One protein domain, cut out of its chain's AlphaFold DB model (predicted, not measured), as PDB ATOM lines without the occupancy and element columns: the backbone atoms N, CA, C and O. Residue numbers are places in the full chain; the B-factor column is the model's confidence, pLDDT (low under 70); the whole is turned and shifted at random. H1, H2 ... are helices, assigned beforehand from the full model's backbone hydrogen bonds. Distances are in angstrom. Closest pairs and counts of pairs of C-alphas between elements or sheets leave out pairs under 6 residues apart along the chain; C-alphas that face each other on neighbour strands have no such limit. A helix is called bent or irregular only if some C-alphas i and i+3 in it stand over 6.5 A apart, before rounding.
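This is residues 95 to 193 of the 310 residues of an uncharacterized protein of Aspergillus indologenus CBS 114.80 (UniProt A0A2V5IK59). A long helical hairpin, H2 and H3a, has one arm that runs on past a bend into H3b, which sticks out on its own. The short helix H1 lies loosely beside H2, joined to it by a long link. The printed part has 99 residues with three named helices, H1, H2 and H3 in order along the chain, and no named strand; the class is all helix. The whole is extended, with a radius of gyration of the C-alphas of 19.5 A, and flat, spanning 64 by 33 by 14 A.

H1, residues 95 to 107, is close to but not clearly touching H2, residues 119 to 146; their closest C-alphas, of Ser 105 and Pro 131, are 7.7 A apart. The two run opposite ways at a shallow tilt of 10 degrees. H3, residues 153 to 193, was assigned as one helix by its hydrogen bonds but is bent, with C-alphas 174 and 177 7.8 A apart; its arms are H3a, residues 153 to 174, and H3b, residues 177 to 193. H2 and H3a form a helical hairpin, running opposite ways at a shallow tilt of 16 degrees. They touch through residues 134 to 142 of H2 and 154 to 162 of H3a alone; the closest C-alphas, of Val 141 and Val 155, are 6.7 A apart. H3b stands at a steep tilt of 48 degrees to H3a and is apart from H1 and H2. H1 and H3a are apart. Every O i to N i+4 pair is within hydrogen-bond range in H3b, against 7 of 9 in H1, 22 of 24 in H2 and 15 of 18 in H3a.

H1 begins at C-alpha 95 (59.047, 66.652, 19.665) and is 19.0 A long. H2 is 41.3 A long, H3a 32.1 A and H3b 24.5 A, ending at C-alpha 193 (20.005, 16.487, 19.561).

The C-alphas farthest apart, of Gly 148 and Leu 192, are 64.5 A apart. Residues 113 to 119 and 175 to 193 stand free. The printed part has no cut; the link from H1 to H2 is long, that from H2 to H3 short. The mean pLDDT of the printed part is 74.1, with residues 95 to 124 and 155 under 70.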
ATOM      1  N   THR A  95      59.200  67.083  18.256       58.38
ATOM      2  CA  THR A  95      59.047  66.652  19.665       58.38
ATOM      3  C   THR A  95      57.865  67.309  20.374       58.38
ATOM      4  O   THR A  95      57.396  66.800  21.390       58.38
ATOM      5  N   THR A  96      57.352  68.418  19.842       55.56
ATOM      6  CA  THR A  96      56.265  69.192  20.454       55.56
ATOM      7  C   THR A  96      54.875  68.629  20.161       55.56
ATOM      8  O   THR A  96      53.980  68.808  20.980       55.56
ATOM      9  N   GLU A  97      54.687  67.892  19.063       53.28
ATOM     10  CA  GLU A  97      53.369  67.350  18.691       53.28
ATOM     11  C   GLU A  97      53.039  66.015  19.378       53.28
ATOM     12  O   GLU A  97      51.915  65.818  19.830       53.28
ATOM     13  N   LEU A  98      54.040  65.157  19.605       57.81
ATOM     14  CA  LEU A  98      53.884  63.927  20.398       57.81
ATOM     15  C   LEU A  98      53.486  64.215  21.857       57.81
ATOM     16  O   LEU A  98      52.766  63.438  22.479       57.81
ATOM     17  N   GLY A  99      53.931  65.349  22.408       59.34
ATOM     18  CA  GLY A  99      53.585  65.763  23.768       59.34
ATOM     19  C   GLY A  99      52.117  66.162  23.920       59.34
ATOM     20  O   GLY A  99      51.513  65.876  24.953       59.34
ATOM     21  N   VAL A 100      51.529  66.774  22.886       61.03
ATOM     22  CA  VAL A 100      50.109  67.151  22.877       61.03
ATOM     23  C   VAL A 100      49.231  65.907  22.815       61.03
ATOM     24  O   VAL A 100      48.234  65.854  23.523       61.03
ATOM     25  N   ASP A 101      49.634  64.882  22.071       53.34
ATOM     26  CA  ASP A 101      48.860  63.645  21.920       53.34
ATOM     27  C   ASP A 101      48.871  62.784  23.199       53.34
ATOM     28  O   ASP A 101      47.845  62.250  23.631       53.34
ATOM     29  N   ILE A 102      50.015  62.740  23.895       60.69
ATOM     30  CA  ILE A 102      50.140  62.109  25.219       60.69
ATOM     31  C   ILE A 102      49.352  62.902  26.273       60.69
ATOM     32  O   ILE A 102      48.641  62.312  27.088       60.69
ATOM     33  N   ALA A 103      49.429  64.236  26.249       60.25
ATOM     34  CA  ALA A 103      48.676  65.090  27.167       60.25
ATOM     35  C   ALA A 103      47.160  65.003  26.927       60.25
ATOM     36  O   ALA A 103      46.387  64.965  27.884       60.25
ATOM     37  N   LEU A 104      46.733  64.917  25.665       57.53
ATOM     38  CA  LEU A 104      45.332  64.786  25.274       57.53
ATOM     39  C   LEU A 104      44.791  63.382  25.576       57.53
ATOM     40  O   LEU A 104      43.638  63.268  25.985       57.53
ATOM     41  N   SER A 105      45.619  62.338  25.463       60.25
ATOM     42  CA  SER A 105      45.286  60.968  25.886       60.25
ATOM     43  C   SER A 105      45.123  60.852  27.404       60.25
ATOM     44  O   SER A 105      44.232  60.151  27.877       60.25
ATOM     45  N   LEU A 106      45.933  61.583  28.180       57.94
ATOM     46  CA  LEU A 106      45.790  61.665  29.637       57.94
ATOM     47  C   LEU A 106      44.557  62.477  30.057       57.94
ATOM     48  O   LEU A 106      43.915  62.137  31.049       57.94
ATOM     49  N   LEU A 107      44.193  63.517  29.297       56.84
ATOM     50  CA  LEU A 107      42.978  64.301  29.540       56.84
ATOM     51  C   LEU A 107      41.695  63.559  29.128       56.84
ATOM     52  O   LEU A 107      40.652  63.761  29.747       56.84
ATOM     53  N   HIS A 108      41.771  62.695  28.110       53.16
ATOM     54  CA  HIS A 108      40.680  61.813  27.678       53.16
ATOM     55  C   HIS A 108      40.540  60.542  28.519       53.16
ATOM     56  O   HIS A 108      39.664  59.734  28.210       53.16
ATOM     57  N   GLY A 109      41.345  60.368  29.575       56.19
ATOM     58  CA  GLY A 109      41.161  59.318  30.573       56.19
ATOM     59  C   GLY A 109      39.767  59.428  31.180       56.19
ATOM     60  O   GLY A 109      39.532  60.205  32.105       56.19
ATOM     61  N   GLN A 110      38.826  58.694  30.589       46.25
ATOM     62  CA  GLN A 110      37.422  58.698  30.946       46.25
ATOM     63  C   GLN A 110      37.323  58.362  32.429       46.25
ATOM     64  O   GLN A 110      37.659  57.273  32.886       46.25
ATOM     65  N   SER A 111      36.885  59.372  33.171       48.62
ATOM     66  CA  SER A 111      36.441  59.340  34.554       48.62
ATOM     67  C   SER A 111      35.953  57.960  34.991       48.62
ATOM     68  O   SER A 111      34.946  57.455  34.489       48.62
ATOM     69  N   GLY A 112      36.643  57.387  35.976       58.66
ATOM     70  CA  GLY A 112      36.225  56.160  36.628       58.66
ATOM     71  C   GLY A 112      34.828  56.286  37.225       58.66
ATOM     72  O   GLY A 112      34.572  57.166  38.041       58.66
ATOM     73  N   VAL A 113      33.942  55.366  36.854       55.34
ATOM     74  CA  VAL A 113      32.796  54.944  37.665       55.34
ATOM     75  C   VAL A 113      32.298  53.602  37.136       55.34
ATOM     76  O   VAL A 113      31.327  53.556  36.400       55.34
ATOM     77  N   GLU A 114      32.956  52.513  37.536       49.78
ATOM     78  CA  GLU A 114      32.264  51.317  38.031       49.78
ATOM     79  C   GLU A 114      33.126  50.659  39.116       49.78
ATOM     80  O   GLU A 114      34.268  50.247  38.915       49.78
ATOM     81  N   LEU A 115      32.577  50.645  40.331       50.06
ATOM     82  CA  LEU A 115      33.154  50.011  41.506       50.06
ATOM     83  C   LEU A 115      33.050  48.485  41.366       50.06
ATOM     84  O   LEU A 115      32.101  47.867  41.834       50.06
ATOM     85  N   SER A 116      34.080  47.894  40.764       55.09
ATOM     86  CA  SER A 116      34.544  46.526  41.004       55.09
ATOM     87  C   SER A 116      36.069  46.594  41.003       55.09
ATOM     88  O   SER A 116      36.692  46.772  39.958       55.09
ATOM     89  N   GLN A 117      36.699  46.512  42.180       56.88
ATOM     90  CA  GLN A 117      38.162  46.649  42.316       56.88
ATOM     91  C   GLN A 117      38.948  45.637  41.457       56.88
ATOM     92  O   GLN A 117      40.125  45.858  41.189       56.88
ATOM     93  N   ARG A 118      38.308  44.546  41.009       56.91
ATOM     94  CA  ARG A 118      38.912  43.547  40.117       56.91
ATOM     95  C   ARG A 118      38.853  43.929  38.637       56.91
ATOM     96  O   ARG A 118      39.822  43.668  37.933       56.91
ATOM     97  N   ASP A 119      37.784  44.580  38.184       59.38
ATOM     98  CA  ASP A 119      37.589  44.899  36.759       59.38
ATOM     99  C   ASP A 119      38.172  46.271  36.377       59.38
ATOM    100  O   ASP A 119      38.489  46.534  35.216       59.38
ATOM    101  N   ALA A 120      38.389  47.143  37.366       59.62
ATOM    102  CA  ALA A 120      39.031  48.438  37.161       59.62
ATOM    103  C   ALA A 120      40.515  48.303  36.774       59.62
ATOM    104  O   ALA A 120      41.005  49.056  35.935       59.62
ATOM    105  N   TYR A 121      41.233  47.330  37.350       66.62
ATOM    106  CA  TYR A 121      42.656  47.132  37.060       66.62
ATOM    107  C   TYR A 121      42.884  46.616  35.636       66.62
ATOM    108  O   TYR A 121      43.721  47.161  34.925       66.62
ATOM    109  N   THR A 122      42.116  45.616  35.192       66.19
ATOM    110  CA  THR A 122      42.223  45.057  33.832       66.19
ATOM    111  C   THR A 122      41.865  46.087  32.764       66.19
ATOM    112  O   THR A 122      42.534  46.166  31.731       66.19
ATOM    113  N   THR A 123      40.866  46.928  33.041       67.94
ATOM    114  CA  THR A 123      40.463  48.022  32.152       67.94
ATOM    115  C   THR A 123      41.543  49.101  32.077       67.94
ATOM    116  O   THR A 123      41.966  49.445  30.979       67.94
ATOM    117  N   ALA A 124      42.083  49.557  33.213       69.38
ATOM    118  CA  ALA A 124      43.159  50.551  33.236       69.38
ATOM    119  C   ALA A 124      44.438  50.061  32.532       69.38
ATOM    120  O   ALA A 124      45.091  50.820  31.817       69.38
ATOM    121  N   LEU A 125      44.782  48.778  32.692       73.44
ATOM    122  CA  LEU A 125      45.932  48.164  32.019       73.44
ATOM    123  C   LEU A 125      45.740  48.132  30.502       73.44
ATOM    124  O   LEU A 125      46.656  48.457  29.750       73.44
ATOM    125  N   THR A 126      44.529  47.790  30.059       71.06
ATOM    126  CA  THR A 126      44.161  47.773  28.641       71.06
ATOM    127  C   THR A 126      44.175  49.186  28.056       71.06
ATOM    128  O   THR A 126      44.709  49.393  26.968       71.06
ATOM    129  N   GLU A 127      43.656  50.179  28.783       70.56
ATOM    130  CA  GLU A 127      43.650  51.578  28.345       70.56
ATOM    131  C   GLU A 127      45.042  52.206  28.280       70.56
ATOM    132  O   GLU A 127      45.277  53.019  27.395       70.56
ATOM    133  N   ALA A 128      45.979  51.807  29.143       73.62
ATOM    134  CA  ALA A 128      47.360  52.290  29.089       73.62
ATOM    135  C   ALA A 128      48.206  51.576  28.019       73.62
ATOM    136  O   ALA A 128      49.097  52.181  27.421       73.62
ATOM    137  N   PHE A 129      47.934  50.296  27.754       79.31
ATOM    138  CA  PHE A 129      48.740  49.472  26.851       79.31
ATOM    139  C   PHE A 129      48.687  49.946  25.391       79.31
ATOM    140  O   PHE A 129      49.723  50.046  24.728       79.31
ATOM    141  N   PHE A 130      47.494  50.264  24.887       77.38
ATOM    142  CA  PHE A 130      47.315  50.713  23.503       77.38
ATOM    143  C   PHE A 130      48.039  52.037  23.181       77.38
ATOM    144  O   PHE A 130      48.837  52.042  22.243       77.38
ATOM    145  N   PRO A 131      47.857  53.140  23.931       76.19
ATOM    146  CA  PRO A 131      48.579  54.384  23.670       76.19
ATOM    147  C   PRO A 131      50.084  54.244  23.919       76.19
ATOM    148  O   PRO A 131      50.870  54.828  23.179       76.19
ATOM    149  N   ALA A 132      50.516  53.428  24.889       78.38
ATOM    150  CA  ALA A 132      51.942  53.166  25.100       78.38
ATOM    151  C   ALA A 132      52.586  52.457  23.894       78.38
ATOM    152  O   ALA A 132      53.670  52.841  23.452       78.38
ATOM    153  N   THR A 133      51.906  51.454  23.330       80.06
ATOM    154  CA  THR A 133      52.394  50.727  22.147       80.06
ATOM    155  C   THR A 133      52.407  51.628  20.910       80.06
ATOM    156  O   THR A 133      53.376  51.617  20.150       80.06
ATOM    157  N   PHE A 134      51.384  52.470  20.747       80.75
ATOM    158  CA  PHE A 134      51.340  53.469  19.683       80.75
ATOM    159  C   PHE A 134      52.478  54.486  19.799       80.75
ATOM    160  O   PHE A 134      53.191  54.718  18.828       80.75
ATOM    161  N   ALA A 135      52.711  55.039  20.993       77.19
ATOM    162  CA  ALA A 135      53.777  56.008  21.237       77.19
ATOM    163  C   ALA A 135      55.168  55.418  20.954       77.19
ATOM    164  O   ALA A 135      56.027  56.091  20.377       77.19
ATOM    165  N   LEU A 136      55.386  54.146  21.306       79.81
ATOM    166  CA  LEU A 136      56.619  53.429  20.983       79.81
ATOM    167  C   LEU A 136      56.813  53.297  19.464       79.81
ATOM    168  O   LEU A 136      57.894  53.606  18.957       79.81
ATOM    169  N   LEU A 137      55.772  52.875  18.739       78.50
ATOM    170  CA  LEU A 137      55.805  52.730  17.279       78.50
ATOM    171  C   LEU A 137      55.988  54.078  16.573       78.50
ATOM    172  O   LEU A 137      56.835  54.193  15.690       78.50
ATOM    173  N   ALA A 138      55.274  55.116  17.008       75.12
ATOM    174  CA  ALA A 138      55.411  56.471  16.486       75.12
ATOM    175  C   ALA A 138      56.833  57.014  16.701       75.12
ATOM    176  O   ALA A 138      57.424  57.587  15.787       75.12
ATOM    177  N   THR A 139      57.429  56.762  17.873       73.44
ATOM    178  CA  THR A 139      58.822  57.145  18.160       73.44
ATOM    179  C   THR A 139      59.813  56.384  17.276       73.44
ATOM    180  O   THR A 139      60.801  56.964  16.824       73.44
ATOM    181  N   LEU A 140      59.566  55.101  16.990       78.50
ATOM    182  CA  LEU A 140      60.396  54.315  16.071       78.50
ATOM    183  C   LEU A 140      60.339  54.858  14.642       78.50
ATOM    184  O   LEU A 140      61.388  55.115  14.051       78.50
ATOM    185  N   VAL A 141      59.136  55.093  14.112       73.00
ATOM    186  CA  VAL A 141      58.957  55.642  12.759       73.00
ATOM    187  C   VAL A 141      59.565  57.042  12.662       73.00
ATOM    188  O   VAL A 141      60.283  57.333  11.709       73.00
ATOM    189  N   ALA A 142      59.395  57.884  13.687       71.81
ATOM    190  CA  ALA A 142      60.030  59.200  13.736       71.81
ATOM    191  C   ALA A 142      61.569  59.120  13.684       71.81
ATOM    192  O   ALA A 142      62.205  59.931  13.007       71.81
ATOM    193  N   ARG A 143      62.188  58.131  14.349       74.25
ATOM    194  CA  ARG A 143      63.645  57.906  14.277       74.25
ATOM    195  C   ARG A 143      64.093  57.389  12.908       74.25
ATOM    196  O   ARG A 143      65.151  57.800  12.440       74.25
ATOM    197  N   GLU A 144      63.307  56.536  12.255       73.62
ATOM    198  CA  GLU A 144      63.601  56.042  10.897       73.62
ATOM    199  C   GLU A 144      63.475  57.141   9.830       73.62
ATOM    200  O   GLU A 144      64.281  57.195   8.898       73.62
ATOM    201  N   ILE A 145      62.534  58.076  10.003       77.06
ATOM    202  CA  ILE A 145      62.411  59.269   9.151       77.06
ATOM    203  C   ILE A 145      63.634  60.174   9.326       77.06
ATOM    204  O   ILE A 145      64.215  60.625   8.341       77.06
ATOM    205  N   GLN A 146      64.091  60.390  10.566       71.25
ATOM    206  CA  GLN A 146      65.322  61.151  10.833       71.25
ATOM    207  C   GLN A 146      66.570  60.482  10.239       71.25
ATOM    208  O   GLN A 146      67.489  61.175   9.802       71.25
ATOM    209  N   ALA A 147      66.600  59.148  10.204       81.81
ATOM    210  CA  ALA A 147      67.659  58.369   9.569       81.81
ATOM    211  C   ALA A 147      67.532  58.295   8.031       81.81
ATOM    212  O   ALA A 147      68.412  57.725   7.385       81.81
ATOM    213  N   GLY A 148      66.463  58.852   7.445       78.06
ATOM    214  CA  GLY A 148      66.216  58.885   6.001       78.06
ATOM    215  C   GLY A 148      65.801  57.546   5.386       78.06
ATOM    216  O   GLY A 148      65.868  57.403   4.166       78.06
ATOM    217  N   ARG A 149      65.406  56.554   6.196       75.31
ATOM    218  CA  ARG A 149      65.024  55.212   5.714       75.31
ATOM    219  C   ARG A 149      63.517  55.027   5.532       75.31
ATOM    220  O   ARG A 149      63.111  54.057   4.902       75.31
ATOM    221  N   ALA A 150      62.713  55.930   6.087       73.94
ATOM    222  CA  ALA A 150      61.254  55.896   6.044       73.94
ATOM    223  C   ALA A 150      60.691  57.204   5.473       73.94
ATOM    224  O   ALA A 150      61.305  58.269   5.604       73.94
ATOM    225  N   SER A 151      59.520  57.118   4.841       77.62
ATOM    226  CA  SER A 151      58.826  58.275   4.276       77.62
ATOM    227  C   SER A 151      57.838  58.872   5.292       77.62
ATOM    228  O   SER A 151      57.312  58.148   6.137       77.62
ATOM    229  N   PRO A 152      57.496  60.170   5.204       70.88
ATOM    230  CA  PRO A 152      56.439  60.755   6.038       70.88
ATOM    231  C   PRO A 152      55.074  60.058   5.877       70.88
ATOM    232  O   PRO A 152      54.261  60.066   6.801       70.88
ATOM    233  N   GLY A 153      54.834  59.413   4.728       71.00
ATOM    234  CA  GLY A 153      53.635  58.609   4.481       71.00
ATOM    235  C   GLY A 153      53.525  57.378   5.386       71.00
ATOM    236  O   GLY A 153      52.413  56.935   5.663       71.00
ATOM    237  N   ASP A 154      54.641  56.882   5.925       73.31
ATOM    238  CA  ASP A 154      54.661  55.705   6.801       73.31
ATOM    239  C   ASP A 154      54.019  56.003   8.167       73.31
ATOM    240  O   ASP A 154      53.428  55.117   8.781       73.31
ATOM    241  N   VAL A 155      54.053  57.264   8.623       68.81
ATOM    242  CA  VAL A 155      53.340  57.706   9.838       68.81
ATOM    243  C   VAL A 155      51.833  57.705   9.603       68.81
ATOM    244  O   VAL A 155      51.074  57.234  10.447       68.81
ATOM    245  N   VAL A 156      51.391  58.193   8.441       74.44
ATOM    246  CA  VAL A 156      49.969  58.188   8.063       74.44
ATOM    247  C   VAL A 156      49.464  56.752   7.930       74.44
ATOM    248  O   VAL A 156      48.385  56.424   8.423       74.44
ATOM    249  N   PHE A 157      50.271  55.880   7.322       79.12
ATOM    250  CA  PHE A 157      49.978  54.456   7.220       79.12
ATOM    251  C   PHE A 157      49.883  53.792   8.599       79.12
ATOM    252  O   PHE A 157      48.935  53.048   8.847       79.12
ATOM    253  N   LEU A 158      50.813  54.100   9.512       78.88
ATOM    254  CA  LEU A 158      50.790  53.605  10.888       78.88
ATOM    255  C   LEU A 158      49.491  53.998  11.602       78.88
ATOM    256  O   LEU A 158      48.829  53.118  12.143       78.88
ATOM    257  N   VAL A 159      49.108  55.279  11.574       75.88
ATOM    258  CA  VAL A 159      47.872  55.771  12.214       75.88
ATOM    259  C   VAL A 159      46.645  55.060  11.646       75.88
ATOM    260  O   VAL A 159      45.830  54.527  12.397       75.88
ATOM    261  N   GLN A 160      46.546  54.988  10.317       77.81
ATOM    262  CA  GLN A 160      45.387  54.399   9.660       77.81
ATOM    263  C   GLN A 160      45.259  52.899   9.946       77.81
ATOM    264  O   GLN A 160      44.162  52.411  10.216       77.81
ATOM    265  N   TYR A 161      46.370  52.165   9.889       82.69
ATOM    266  CA  TYR A 161      46.401  50.729  10.155       82.69
ATOM    267  C   TYR A 161      46.115  50.410  11.629       82.69
ATOM    268  O   TYR A 161      45.418  49.442  11.932       82.69
ATOM    269  N   TRP A 162      46.622  51.238  12.543       80.88
ATOM    270  CA  TRP A 162      46.498  51.047  13.986       80.88
ATOM    271  C   TRP A 162      45.040  51.055  14.461       80.88
ATOM    272  O   TRP A 162      44.631  50.142  15.184       80.88
ATOM    273  N   ASP A 163      44.229  52.002  13.983       75.00
ATOM    274  CA  ASP A 163      42.800  52.068  14.322       75.00
ATOM    275  C   ASP A 163      42.017  50.855  13.802       75.00
ATOM    276  O   ASP A 163      41.196  50.278  14.525       75.00
ATOM    277  N   TYR A 164      42.313  50.410  12.574       81.62
ATOM    278  CA  TYR A 164      41.693  49.212  12.003       81.62
ATOM    279  C   TYR A 164      42.096  47.930  12.732       81.62
ATOM    280  O   TYR A 164      41.288  47.007  12.825       81.62
ATOM    281  N   LEU A 165      43.319  47.862  13.258       84.00
ATOM    282  CA  LEU A 165      43.811  46.684  13.966       84.00
ATOM    283  C   LEU A 165      43.260  46.594  15.394       84.00
ATOM    284  O   LEU A 165      42.935  45.506  15.871       84.00
ATOM    285  N   ILE A 166      43.144  47.724  16.092       81.12
ATOM    286  CA  ILE A 166      42.726  47.739  17.498       81.12
ATOM    287  C   ILE A 166      41.243  47.452  17.652       81.12
ATOM    288  O   ILE A 166      40.856  46.776  18.608       81.12
ATOM    289  N   TRP A 167      40.410  47.968  16.749       80.56
ATOM    290  CA  TRP A 167      38.961  47.871  16.892       80.56
ATOM    291  C   TRP A 167      38.460  46.412  17.015       80.56
ATOM    292  O   TRP A 167      37.790  46.110  18.010       80.56
ATOM    293  N   PRO A 168      38.851  45.465  16.136       83.88
ATOM    294  CA  PRO A 168      38.465  44.058  16.255       83.88
ATOM    295  C   PRO A 168      39.038  43.385  17.506       83.88
ATOM    296  O   PRO A 168      38.355  42.597  18.157       83.88
ATOM    297  N   ILE A 169      40.285  43.702  17.867       85.19
ATOM    298  CA  ILE A 169      40.964  43.094  19.020       85.19
ATOM    299  C   ILE A 169      40.297  43.530  20.324       85.19
ATOM    300  O   ILE A 169      40.076  42.702  21.210       85.19
ATOM    301  N   LYS A 170      39.937  44.813  20.445       79.38
ATOM    302  CA  LYS A 170      39.200  45.336  21.602       79.38
ATOM    303  C   LYS A 170      37.821  44.704  21.713       79.38
ATOM    304  O   LYS A 170      37.431  44.315  22.811       79.38
ATOM    305  N   TYR A 171      37.119  44.582  20.587       82.06
ATOM    306  CA  TYR A 171      35.815  43.930  20.534       82.06
ATOM    307  C   TYR A 171      35.904  42.477  21.027       82.06
ATOM    308  O   TYR A 171      35.223  42.096  21.978       82.06
ATOM    309  N   LEU A 172      36.846  41.702  20.481       84.00
ATOM    310  CA  LEU A 172      37.044  40.302  20.859       84.00
ATOM    311  C   LEU A 172      37.494  40.143  22.320       84.00
ATOM    312  O   LEU A 172      37.033  39.248  23.025       84.00
ATOM    313  N   SER A 173      38.372  41.030  22.795       83.06
ATOM    314  CA  SER A 173      38.895  40.987  24.167       83.06
ATOM    315  C   SER A 173      37.819  41.297  25.204       83.06
ATOM    316  O   SER A 173      37.804  40.690  26.277       83.06
ATOM    317  N   LYS A 174      36.894  42.212  24.897       78.94
ATOM    318  CA  LYS A 174      35.790  42.558  25.797       78.94
ATOM    319  C   LYS A 174      34.742  41.448  25.865       78.94
ATOM    320  O   LYS A 174      34.325  41.065  26.957       78.94
ATOM    321  N   ASP A 175      34.383  40.891  24.712       82.12
ATOM    322  CA  ASP A 175      33.212  40.020  24.586       82.12
ATOM    323  C   ASP A 175      33.560  38.517  24.586       82.12
ATOM    324  O   ASP A 175      32.688  37.668  24.398       82.12
ATOM    325  N   HIS A 176      34.814  38.149  24.877       85.44
ATOM    326  CA  HIS A 176      35.276  36.752  24.900       85.44
ATOM    327  C   HIS A 176      34.418  35.825  25.781       85.44
ATOM    328  O   HIS A 176      34.183  34.673  25.422       85.44
ATOM    329  N   ARG A 177      33.917  36.310  26.929       84.50
ATOM    330  CA  ARG A 177      33.077  35.505  27.840       84.50
ATOM    331  C   ARG A 177      31.715  35.194  27.234       84.50
ATOM    332  O   ARG A 177      31.194  34.108  27.467       84.50
ATOM    333  N   TRP A 178      31.158  36.136  26.473       87.44
ATOM    334  CA  TRP A 178      29.911  35.921  25.750       87.44
ATOM    335  C   TRP A 178      30.113  34.852  24.674       87.44
ATOM    336  O   TRP A 178      29.399  33.855  24.672       87.44
ATOM    337  N   LEU A 179      31.164  34.979  23.861       88.19
ATOM    338  CA  LEU A 179      31.460  34.021  22.792       88.19
ATOM    339  C   LEU A 179      31.682  32.593  23.318       88.19
ATOM    340  O   LEU A 179      31.163  31.631  22.756       88.19
ATOM    341  N   VAL A 180      32.403  32.447  24.432       90.31
ATOM    342  CA  VAL A 180      32.593  31.141  25.087       90.31
ATOM    343  C   VAL A 180      31.272  30.583  25.629       90.31
ATOM    344  O   VAL A 180      31.034  29.383  25.519       90.31
ATOM    345  N   SER A 181      30.390  31.427  26.174       92.25
ATOM    346  CA  SER A 181      29.071  30.992  26.653       92.25
ATOM    347  C   SER A 181      28.180  30.470  25.522       92.25
ATOM    348  O   SER A 181      27.488  29.473  25.715       92.25
ATOM    349  N   GLU A 182      28.204  31.110  24.350       92.81
ATOM    350  CA  GLU A 182      27.438  30.664  23.177       92.81
ATOM    351  C   GLU A 182      27.926  29.298  22.667       92.81
ATOM    352  O   GLU A 182      27.116  28.433  22.339       92.81
ATOM    353  N   LEU A 183      29.244  29.058  22.670       93.44
ATOM    354  CA  LEU A 183      29.817  27.761  22.288       93.44
ATOM    355  C   LEU A 183      29.393  26.636  23.241       93.44
ATOM    356  O   LEU A 183      28.999  25.565  22.785       93.44
ATOM    357  N   VAL A 184      29.411  26.890  24.552       95.38
ATOM    358  CA  VAL A 184      28.929  25.928  25.560       95.38
ATOM    359  C   VAL A 184      27.423  25.683  25.410       95.38
ATOM    360  O   VAL A 184      26.950  24.555  25.557       95.38
ATOM    361  N   GLY A 185      26.649  26.722  25.083       95.06
ATOM    362  CA  GLY A 185      25.228  26.586  24.763       95.06
ATOM    363  C   GLY A 185      24.987  25.698  23.539       95.06
ATOM    364  O   GLY A 185      24.109  24.833  23.570       95.06
ATOM    365  N   ALA A 186      25.796  25.860  22.490       95.69
ATOM    366  CA  ALA A 186      25.733  25.037  21.287       95.69
ATOM    367  C   ALA A 186      26.122  23.573  21.555       95.69
ATOM    368  O   ALA A 186      25.449  22.673  21.057       95.69
ATOM    369  N   GLU A 187      27.143  23.325  22.381       96.75
ATOM    370  CA  GLU A 187      27.507  21.976  22.842       96.75
ATOM    371  C   GLU A 187      26.335  21.318  23.578       96.75
ATOM    372  O   GLU A 187      25.928  20.206  23.248       96.75
ATOM    373  N   ARG A 188      25.703  22.049  24.502       94.88
ATOM    374  CA  ARG A 188      24.547  21.548  25.251       94.88
ATOM    375  C   ARG A 188      23.355  21.226  24.350       94.88
ATOM    376  O   ARG A 188      22.612  20.284  24.618       94.88
ATOM    377  N   LEU A 189      23.145  22.022  23.306       96.12
ATOM    378  CA  LEU A 189      22.105  21.771  22.314       96.12
ATOM    379  C   LEU A 189      22.435  20.545  21.457       96.12
ATOM    380  O   LEU A 189      21.549  19.733  21.195       96.12
ATOM    381  N   LEU A 190      23.693  20.397  21.043       94.94
ATOM    382  CA  LEU A 190      24.148  19.229  20.297       94.94
ATOM    383  C   LEU A 190      23.966  17.949  21.119       94.94
ATOM    384  O   LEU A 190      23.449  16.969  20.589       94.94
ATOM    385  N   ASP A 191      24.289  17.985  22.413       94.94
ATOM    386  CA  ASP A 191      24.033  16.874  23.332       94.94
ATOM    387  C   ASP A 191      22.556  16.470  23.318       94.94
ATOM    388  O   ASP A 191      22.242  15.288  23.192       94.94
ATOM    389  N   LEU A 192      21.637  17.441  23.392       91.88
ATOM    390  CA  LEU A 192      20.196  17.177  23.335       91.88
ATOM    391  C   LEU A 192      19.769  16.563  22.000       91.88
ATOM    392  O   LEU A 192      18.971  15.629  21.994       91.88
ATOM    393  N   LEU A 193      20.307  17.046  20.881       92.75
ATOM    394  CA  LEU A 193      20.005  16.487  19.561       92.75
ATOM    395  C   LEU A 193      20.535  15.057  19.391       92.75
ATOM    396  O   LEU A 193      19.938  14.272  18.658       92.75
TER     397      LEU A 193